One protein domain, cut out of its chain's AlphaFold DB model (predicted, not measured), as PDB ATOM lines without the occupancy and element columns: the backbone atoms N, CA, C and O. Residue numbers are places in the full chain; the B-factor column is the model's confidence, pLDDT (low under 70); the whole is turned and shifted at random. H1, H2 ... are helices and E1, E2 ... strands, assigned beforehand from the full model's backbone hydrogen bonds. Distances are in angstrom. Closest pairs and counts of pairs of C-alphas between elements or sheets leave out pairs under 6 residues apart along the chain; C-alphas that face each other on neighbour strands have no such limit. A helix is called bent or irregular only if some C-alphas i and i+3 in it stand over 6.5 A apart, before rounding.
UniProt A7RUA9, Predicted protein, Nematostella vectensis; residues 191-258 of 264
ATOM      1  N   GLU A 191      13.955  92.282  20.693       88.81
ATOM      2  CA  GLU A 191      15.137  92.010  21.514       88.81
ATOM      3  C   GLU A 191      16.312  91.436  20.705       88.81
ATOM      4  O   GLU A 191      17.474  91.676  21.027       88.81
ATOM      5  N   HIS A 192      16.034  90.702  19.625       89.38
ATOM      6  CA  HIS A 192      17.052  90.051  18.800       89.38
ATOM      7  C   HIS A 192      17.422  90.842  17.542       89.38
ATOM      8  O   HIS A 192      18.415  90.510  16.889       89.38
ATOM      9  N   LYS A 193      16.679  91.903  17.193       88.50
ATOM     10  CA  LYS A 193      16.972  92.746  16.019       88.50
ATOM     11  C   LYS A 193      18.434  93.230  15.973       88.50
ATOM     12  O   LYS A 193      19.027  93.120  14.900       88.50
ATOM     13  N   PRO A 194      19.068  93.691  17.075       90.31
ATOM     14  CA  PRO A 194      20.465  94.135  17.042       90.31
ATOM     15  C   PRO A 194      21.438  93.029  16.615       90.31
ATOM     16  O   PRO A 194      22.322  93.268  15.793       90.31
ATOM     17  N   PHE A 195      21.241  91.808  17.118       93.06
ATOM     18  CA  PHE A 195      22.061  90.649  16.769       93.06
ATOM     19  C   PHE A 195      21.924  90.295  15.282       93.06
ATOM     20  O   PHE A 195      22.923  90.181  14.571       93.06
ATOM     21  N   TYR A 196      20.687  90.169  14.790       91.69
ATOM     22  CA  TYR A 196      20.448  89.813  13.391       91.69
ATOM     23  C   TYR A 196      20.903  90.920  12.430       91.69
ATOM     24  O   TYR A 196      21.374  90.622  11.336       91.69
ATOM     25  N   ASN A 197      20.850  92.188  12.835       91.06
ATOM     26  CA  ASN A 197      21.420  93.280  12.049       91.06
ATOM     27  C   ASN A 197      22.953  93.206  11.994       91.06
ATOM     28  O   ASN A 197      23.514  93.366  10.917       91.06
ATOM     29  N   LYS A 198      23.623  92.913  13.121       91.69
ATOM     30  CA  LYS A 198      25.094  92.844  13.204       91.69
ATOM     31  C   LYS A 198      25.682  91.654  12.437       91.69
ATOM     32  O   LYS A 198      26.684  91.817  11.755       91.69
ATOM     33  N   TYR A 199      25.085  90.466  12.557       91.69
ATOM     34  CA  TYR A 199      25.691  89.221  12.059       91.69
ATOM     35  C   TYR A 199      24.961  88.597  10.862       91.69
ATOM     36  O   TYR A 199      25.521  87.765  10.145       91.69
ATOM     37  N   CYS A 200      23.699  88.960  10.639       91.38
ATOM     38  CA  CYS A 200      22.815  88.313   9.664       91.38
ATOM     39  C   CYS A 200      22.243  89.285   8.613       91.38
ATOM     40  O   CYS A 200      21.351  88.900   7.853       91.38
ATOM     41  N   ASN A 201      22.723  90.534   8.558       88.50
ATOM     42  CA  ASN A 201      22.234  91.598   7.665       88.50
ATOM     43  C   ASN A 201      20.701  91.770   7.712       88.50
ATOM     44  O   ASN A 201      20.049  91.960   6.686       88.50
ATOM     45  N   GLY A 202      20.107  91.625   8.901       83.00
ATOM     46  CA  GLY A 202      18.658  91.723   9.123       83.00
ATOM     47  C   GLY A 202      17.856  90.489   8.686       83.00
ATOM     48  O   GLY A 202      16.632  90.479   8.791       83.00
ATOM     49  N   THR A 203      18.520  89.433   8.215       85.69
ATOM     50  CA  THR A 203      17.890  88.158   7.847       85.69
ATOM     51  C   THR A 203      17.991  87.137   8.982       85.69
ATOM     52  O   THR A 203      18.713  87.343   9.947       85.69
ATOM     53  N   LYS A 204      17.304  85.991   8.875       85.75
ATOM     54  CA  LYS A 204      17.443  84.864   9.824       85.75
ATOM     55  C   LYS A 204      18.586  83.901   9.473       85.75
ATOM     56  O   LYS A 204      18.595  82.766   9.941       85.75
ATOM     57  N   LYS A 205      19.509  84.311   8.600       89.50
ATOM     58  CA  LYS A 205      20.650  83.507   8.149       89.50
ATOM     59  C   LYS A 205      21.938  84.269   8.407       89.50
ATOM     60  O   LYS A 205      21.980  85.479   8.215       89.50
ATOM     61  N   LEU A 206      22.985  83.553   8.805       91.06
ATOM     62  CA  LEU A 206      24.294  84.163   9.005       91.06
ATOM     63  C   LEU A 206      24.761  84.802   7.689       91.06
ATOM     64  O   LEU A 206      24.677  84.172   6.633       91.06
ATOM     65  N   SER A 207      25.204  86.057   7.750       93.81
ATOM     66  CA  SER A 207      25.725  86.744   6.567       93.81
ATOM     67  C   SER A 207      27.002  86.054   6.092       93.81
ATOM     68  O   SER A 207      27.783  85.555   6.903       93.81
ATOM     69  N   ILE A 208      27.221  86.032   4.775       93.38
ATOM     70  CA  ILE A 208      28.411  85.405   4.181       93.38
ATOM     71  C   ILE A 208      29.678  86.072   4.727       93.38
ATOM     72  O   ILE A 208      30.600  85.380   5.129       93.38
ATOM     73  N   GLU A 209      29.687  87.401   4.834       93.50
ATOM     74  CA  GLU A 209      30.820  88.165   5.367       93.50
ATOM     75  C   GLU A 209      31.160  87.774   6.808       93.50
ATOM     76  O   GLU A 209      32.318  87.490   7.120       93.50
ATOM     77  N   THR A 210      30.150  87.690   7.682       93.81
ATOM     78  CA  THR A 210      30.355  87.239   9.066       93.81
ATOM     79  C   THR A 210      30.821  85.790   9.093       93.81
ATOM     80  O   THR A 210      31.741  85.455   9.832       93.81
ATOM     81  N   ALA A 211      30.212  84.928   8.277       93.94
ATOM     82  CA  ALA A 211      30.562  83.521   8.226       93.94
ATOM     83  C   ALA A 211      32.027  83.322   7.811       93.94
ATOM     84  O   ALA A 211      32.786  82.645   8.500       93.94
ATOM     85  N   THR A 212      32.450  83.971   6.729       94.62
ATOM     86  CA  THR A 212      33.830  83.933   6.244       94.62
ATOM     87  C   THR A 212      34.801  84.511   7.270       94.62
ATOM     88  O   THR A 212      35.849  83.912   7.504       94.62
ATOM     89  N   ARG A 213      34.451  85.619   7.941       94.88
ATOM     90  CA  ARG A 213      35.279  86.196   9.010       94.88
ATOM     91  C   ARG A 213      35.480  85.212  10.161       94.88
ATOM     92  O   ARG A 213      36.618  84.965  10.543       94.88
ATOM     93  N   LEU A 214      34.409  84.617  10.684       94.44
ATOM     94  CA  LEU A 214      34.501  83.674  11.802       94.44
ATOM     95  C   LEU A 214      35.244  82.386  11.415       94.44
ATOM     96  O   LEU A 214      36.037  81.882  12.203       94.44
ATOM     97  N   MET A 215      35.041  81.884  10.193       94.81
ATOM     98  CA  MET A 215      35.775  80.723   9.671       94.81
ATOM     99  C   MET A 215      37.265  81.001   9.444       94.81
ATOM    100  O   MET A 215      38.051  80.062   9.399       94.81
ATOM    101  N   SER A 216      37.665  82.267   9.295       94.44
ATOM    102  CA  SER A 216      39.079  82.639   9.166       94.44
ATOM    103  C   SER A 216      39.842  82.597  10.494       94.44
ATOM    104  O   SER A 216      41.074  82.632  10.494       94.44
ATOM    105  N   TYR A 217      39.139  82.517  11.630       94.19
ATOM    106  CA  TYR A 217      39.780  82.485  12.937       94.19
ATOM    107  C   TYR A 217      40.522  81.169  13.180       94.19
ATOM    108  O   TYR A 217      40.027  80.086  12.850       94.19
ATOM    109  N   PRO A 218      41.710  81.232  13.809       91.00
ATOM    110  CA  PRO A 218      42.477  80.039  14.113       91.00
ATOM    111  C   PRO A 218      41.684  79.138  15.059       91.00
ATOM    112  O   PRO A 218      41.035  79.620  15.987       91.00
ATOM    113  N   HIS A 219      41.798  77.827  14.845       91.06
ATOM    114  CA  HIS A 219      41.119  76.790  15.626       91.06
ATOM    115  C   HIS A 219      39.596  76.718  15.433       91.06
ATOM    116  O   HIS A 219      38.988  75.842  16.038       91.06
ATOM    117  N   VAL A 220      38.973  77.545  14.583       93.25
ATOM    118  CA  VAL A 220      37.559  77.391  14.202       93.25
ATOM    119  C   VAL A 220      37.429  76.341  13.096       93.25
ATOM    120  O   VAL A 220      38.140  76.379  12.098       93.25
ATOM    121  N   ILE A 221      36.525  75.382  13.291       92.81
ATOM    122  CA  ILE A 221      36.254  74.275  12.361       92.81
ATOM    123  C   ILE A 221      34.934  74.507  11.633       92.81
ATOM    124  O   ILE A 221      34.830  74.252  10.435       92.81
ATOM    125  N   ALA A 222      33.911  74.951  12.360       92.56
ATOM    126  CA  ALA A 222      32.590  75.188  11.811       92.56
ATOM    127  C   ALA A 222      31.851  76.249  12.624       92.56
ATOM    128  O   ALA A 222      32.137  76.481  13.797       92.56
ATOM    129  N   ILE A 223      30.865  76.868  11.989       94.00
ATOM    130  CA  ILE A 223      29.994  77.864  12.602       94.00
ATOM    131  C   ILE A 223      28.549  77.571  12.241       94.00
ATOM    132  O   ILE A 223      28.238  77.123  11.135       94.00
ATOM    133  N   THR A 224      27.644  77.803  13.180       92.62
ATOM    134  CA  THR A 224      26.227  77.502  12.994       92.62
ATOM    135  C   THR A 224      25.378  78.525  13.728       92.62
ATOM    136  O   THR A 224      25.664  78.911  14.856       92.62
ATOM    137  N   LEU A 225      24.314  79.000  13.084       92.69
ATOM    138  CA  LEU A 225      23.389  79.938  13.708       92.69
ATOM    139  C   LEU A 225      22.362  79.169  14.552       92.69
ATOM    140  O   LEU A 225      21.620  78.347  14.015       92.69
ATOM    141  N   LYS A 226      22.289  79.453  15.855       89.44
ATOM    142  CA  LYS A 226      21.272  78.900  16.764       89.44
ATOM    143  C   LYS A 226      19.983  79.729  16.720       89.44
ATOM    144  O   LYS A 226      19.985  80.913  16.387       89.44
ATOM    145  N   SER A 227      18.869  79.115  17.120       76.88
ATOM    146  CA  SER A 227      17.536  79.744  17.147       76.88
ATOM    147  C   SER A 227      17.412  80.927  18.114       76.88
ATOM    148  O   SER A 227      16.504  81.737  17.961       76.88
ATOM    149  N   ASN A 228      18.313  81.042  19.093       82.88
ATOM    150  CA  ASN A 228      18.208  81.984  20.212       82.88
ATOM    151  C   ASN A 228      19.102  83.222  20.028       82.88
ATOM    152  O   ASN A 228      19.695  83.684  20.998       82.88
ATOM    153  N   ALA A 229      19.259  83.706  18.789       87.69
ATOM    154  CA  ALA A 229      20.151  84.826  18.464       87.69
ATOM    155  C   ALA A 229      21.588  84.623  18.993       87.69
ATOM    156  O   ALA A 229      22.194  85.512  19.590       87.69
ATOM    157  N   LYS A 230      22.108  83.405  18.799       92.56
ATOM    158  CA  LYS A 230      23.474  83.011  19.152       92.56
ATOM    159  C   LYS A 230      24.142  82.315  17.980       92.56
ATOM    160  O   LYS A 230      23.472  81.656  17.183       92.56
ATOM    161  N   ILE A 231      25.458  82.428  17.897       94.69
ATOM    162  CA  ILE A 231      26.288  81.727  16.922       94.69
ATOM    163  C   ILE A 231      27.064  80.655  17.674       94.69
ATOM    164  O   ILE A 231      27.857  80.960  18.557       94.69
ATOM    165  N   GLU A 232      26.824  79.402  17.327       94.69
ATOM    166  CA  GLU A 232      27.653  78.293  17.768       94.69
ATOM    167  C   GLU A 232      28.927  78.250  16.934       94.69
ATOM    168  O   GLU A 232      28.874  78.250  15.702       94.69
ATOM    169  N   VAL A 233      30.069  78.234  17.609       94.50
ATOM    170  CA  VAL A 233      31.391  78.184  16.991       94.50
ATOM    171  C   VAL A 233      32.063  76.904  17.459       94.50
ATOM    172  O   VAL A 233      32.440  76.768  18.621       94.50
ATOM    173  N   ILE A 234      32.195  75.953  16.543       94.25
ATOM    174  CA  ILE A 234      32.835  74.666  16.787       94.25
ATOM    175  C   ILE A 234      34.332  74.845  16.549       94.25
ATOM    176  O   ILE A 234      34.752  75.220  15.451       94.25
ATOM    177  N   THR A 235      35.137  74.568  17.568       92.81
ATOM    178  CA  THR A 235      36.588  74.793  17.565       92.81
ATOM    179  C   THR A 235      37.368  73.512  17.841       92.81
ATOM    180  O   THR A 235      36.859  72.597  18.476       92.81
ATOM    181  N   SER A 236      38.616  73.414  17.381       91.19
ATOM    182  CA  SER A 236      39.497  72.286  17.723       91.19
ATOM    183  C   SER A 236      39.921  72.306  19.192       91.19
ATOM    184  O   SER A 236      40.186  71.266  19.781       91.19
ATOM    185  N   ASP A 237      40.049  73.509  19.749       89.88
ATOM    186  CA  ASP A 237      40.542  73.779  21.094       89.88
ATOM    187  C   ASP A 237      39.961  75.125  21.544       89.88
ATOM    188  O   ASP A 237      40.278  76.168  20.962       89.88
ATOM    189  N   VAL A 238      39.078  75.090  22.544       90.81
ATOM    190  CA  VAL A 238      38.345  76.272  23.022       90.81
ATOM    191  C   VAL A 238      39.282  77.267  23.699       90.81
ATOM    192  O   VAL A 238      39.166  78.465  23.453       90.81
ATOM    193  N   GLU A 239      40.233  76.802  24.510       90.94
ATOM    194  CA  GLU A 239      41.128  77.687  25.264       90.94
ATOM    195  C   GLU A 239      41.988  78.515  24.307       90.94
ATOM    196  O   GLU A 239      42.013  79.745  24.389       90.94
ATOM    197  N   LYS A 240      42.590  77.859  23.305       91.44
ATOM    198  CA  LYS A 240      43.400  78.544  22.284       91.44
ATOM    199  C   LYS A 240      42.574  79.451  21.378       91.44
ATOM    200  O   LYS A 240      43.056  80.509  20.967       91.44
ATOM    201  N   ALA A 241      41.347  79.051  21.040       90.62
ATOM    202  CA  ALA A 241      40.457  79.868  20.221       90.62
ATOM    203  C   ALA A 241      40.049  81.161  20.946       90.62
ATOM    204  O   ALA A 241      40.073  82.233  20.337       90.62
ATOM    205  N   LEU A 242      39.729  81.073  22.243       93.00
ATOM    206  CA  LEU A 242      39.334  82.207  23.084       93.00
ATOM    207  C   LEU A 242      40.510  83.099  23.494       93.00
ATOM    208  O   LEU A 242      40.301  84.281  23.773       93.00
ATOM    209  N   GLU A 243      41.729  82.568  23.586       92.25
ATOM    210  CA  GLU A 243      42.941  83.356  23.841       92.25
ATOM    211  C   GLU A 243      43.270  84.264  22.650       92.25
ATOM    212  O   GLU A 243      43.499  85.458  22.828       92.25
ATOM    213  N   LYS A 244      43.223  83.714  21.432       90.00
ATOM    214  CA  LYS A 244      43.569  84.444  20.203       90.00
ATOM    215  C   LYS A 244      42.456  85.358  19.698       90.00
ATOM    216  O   LYS A 244      42.752  86.348  19.036       90.00
ATOM    217  N   ASN A 245      41.193  85.046  19.995       89.81
ATOM    218  CA  ASN A 245      40.042  85.797  19.496       89.81
ATOM    219  C   ASN A 245      39.147  86.251  20.653       89.81
ATOM    220  O   ASN A 245      38.282  85.513  21.126       89.81
ATOM    221  N   ALA A 246      39.316  87.504  21.081       88.88
ATOM    222  CA  ALA A 246      38.504  88.088  22.148       88.88
ATOM    223  C   ALA A 246      37.018  88.241  21.766       88.88
ATOM    224  O   ALA A 246      36.164  88.158  22.645       88.88
ATOM    225  N   GLU A 247      36.695  88.406  20.474       90.88
ATOM    226  CA  GLU A 247      35.306  88.510  19.984       90.88
ATOM    227  C   GLU A 247      34.477  87.267  20.340       90.88
ATOM    228  O   GLU A 247      33.309  87.385  20.702       90.88
ATOM    229  N   LEU A 248      35.093  86.079  20.342       91.00
ATOM    230  CA  LEU A 248      34.420  84.820  20.674       91.00
ATOM    231  C   LEU A 248      33.982  84.727  22.148       91.00
ATOM    232  O   LEU A 248      33.256  83.805  22.510       91.00
ATOM    233  N   ARG A 249      34.400  85.675  22.999       90.69
ATOM    234  CA  ARG A 249      33.951  85.797  24.394       90.69
ATOM    235  C   ARG A 249      32.666  86.618  24.536       90.69
ATOM    236  O   ARG A 249      32.123  86.690  25.637       90.69
ATOM    237  N   GLU A 250      32.193  87.270  23.469       91.56
ATOM    238  CA  GLU A 250      30.916  87.989  23.507       91.56
ATOM    239  C   GLU A 250      29.751  87.017  23.797       91.56
ATOM    240  O   GLU A 250      29.753  85.882  23.319       91.56
ATOM    241  N   PRO A 251      28.690  87.460  24.501       89.81
ATOM    242  CA  PRO A 251      27.566  86.600  24.906       89.81
ATOM    243  C   PRO A 251      26.744  86.038  23.731       89.81
ATOM    244  O   PRO A 251      25.901  85.154  23.914       89.81
ATOM    245  N   HIS A 252      26.970  86.575  22.532       91.62
ATOM    246  CA  HIS A 252      26.357  86.146  21.282       91.62
ATOM    247  C   HIS A 252      26.992  84.869  20.717       91.62
ATOM    248  O   HIS A 252      26.396  84.254  19.832       91.62
ATOM    249  N   PHE A 253      28.166  84.467  21.209       93.62
ATOM    250  CA  PHE A 253      28.861  83.264  20.770       93.62
ATOM    251  C   PHE A 253      28.749  82.147  21.803       93.62
ATOM    252  O   PHE A 253      28.818  82.363  23.011       93.62
ATOM    253  N   ASP A 254      28.562  80.939  21.297       93.56
ATOM    254  CA  ASP A 254      28.576  79.701  22.058       93.56
ATOM    255  C   ASP A 254      29.706  78.837  21.502       93.56
ATOM    256  O   ASP A 254      29.588  78.263  20.419       93.56
ATOM    257  N   VAL A 255      30.854  78.854  22.176       92.75
ATOM    258  CA  VAL A 255      32.083  78.231  21.675       92.75
ATOM    259  C   VAL A 255      32.194  76.826  22.246       92.75
ATOM    260  O   VAL A 255      32.271  76.643  23.459       92.75
ATOM    261  N   VAL A 256      32.215  75.833  21.363       91.75
ATOM    262  CA  VAL A 256      32.191  74.414  21.728       91.75
ATOM    263  C   VAL A 256      33.395  73.716  21.104       91.75
ATOM    264  O   VAL A 256      33.751  73.981  19.955       91.75
ATOM    265  N   THR A 257      34.041  72.815  21.844       90.75
ATOM    266  CA  THR A 257      35.095  71.961  21.281       90.75
ATOM    267  C   THR A 257      34.464  70.903  20.379       90.75
ATOM    268  O   THR A 257      33.504  70.240  20.774       90.75
ATOM    269  N   ALA A 258      35.023  70.686  19.192       85.25
ATOM    270  CA  ALA A 258      34.708  69.534  18.366       85.25
ATOM    271  C   ALA A 258      35.064  68.267  19.145       85.25
ATOM    272  O   ALA A 258      36.234  67.900  19.265       85.25
TER     273      ALA A 258
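This is residues 191 to 258 of the 264 residues of the protein "Predicted protein" of Nematostella vectensis (UniProt A7RUA9). A small wall of three strands, E1, E2 and E3, has H2 and H3 over one face, while no named helix covers the other face. H1 sits by the end of the wall where the hairpin E1 and E2 turns, and the short H4 lies between H3 and E3 along the chain. The printed part has 68 residues with four named helices and three named strands, in the order H1 H2 E1 E2 H3 H4 E3, of mixed class, helices and strands. The sheet order is E1, E2, E3, mixed: E1 and E2 are antiparallel, E2 and E3 parallel. The whole is compact, with a radius of gyration of the C-alphas of 11.4 A and spans of 31 by 21 by 18 A.

In the sheet, E2, residues 230 to 235, is the inner strand. E1, residues 220 to 226, is an edge strand and makes a hairpin with E2, antiparallel at 159 degrees; N 224 and O 232 are within hydrogen-bond range at 2.8 A. E3, residues 253 to 257, is the other edge strand, parallel to E2 at 26 degrees, with N 254 and O 231 at 2.8 A. H2, residues 208 to 215, is on the sheet over E1 at a height of 9.4 A, slantwise to the strands at 35 degrees to E1 on the local plane; the closest C-alphas are those of Met 215 and Ala 222, 6.7 A apart. H3, residues 238 to 244, is on the same face as H2, also at a height of 9.4 A. It lies over E2 and runs across the strands, at 73 degrees to E2 on the local plane; its rise of 39.5 degrees is only just short of standing up from the sheet. E2, H3, H4 and E3, with H4 at residues 246 to 249, form a strand-helix-strand unit, two parallel neighbour strands joined through helices, with a right-handed crossover. H3 and H4 touch only at the corner, and only just, with 3 pairs of C-alphas within 8 A; the closest are those of Leu 242 and Leu 248, 6.1 A. H4 only grazes the sheet, as does H1, residues 191 to 200. H1 and H2 are close but not clearly touching: the closest C-alphas, of Tyr 199 and Thr 210, are 5.9 A apart. Every O i to N i+4 pair is within hydrogen-bond range in H2 and H3, and 5 of 6 are in H1; H4 is too short for such a pair.

E1 is 16.6 A from first to last C-alpha, E2 15.6 A and E3 12.9 A, ending at C-alpha 257 (35.095, 71.961, 21.281). H1 begins at C-alpha 191 (15.137, 92.010, 21.514) and is 14.6 A long; it is irregular, with C-alphas 191 and 194 7.3 A apart.

The two C-alphas farthest apart, of Glu 191 and Ser 236, are 31.6 A apart. The printed part has no cut, and no link is long. The mean pLDDT of the printed part is 91.2, and no printed residue is under 70.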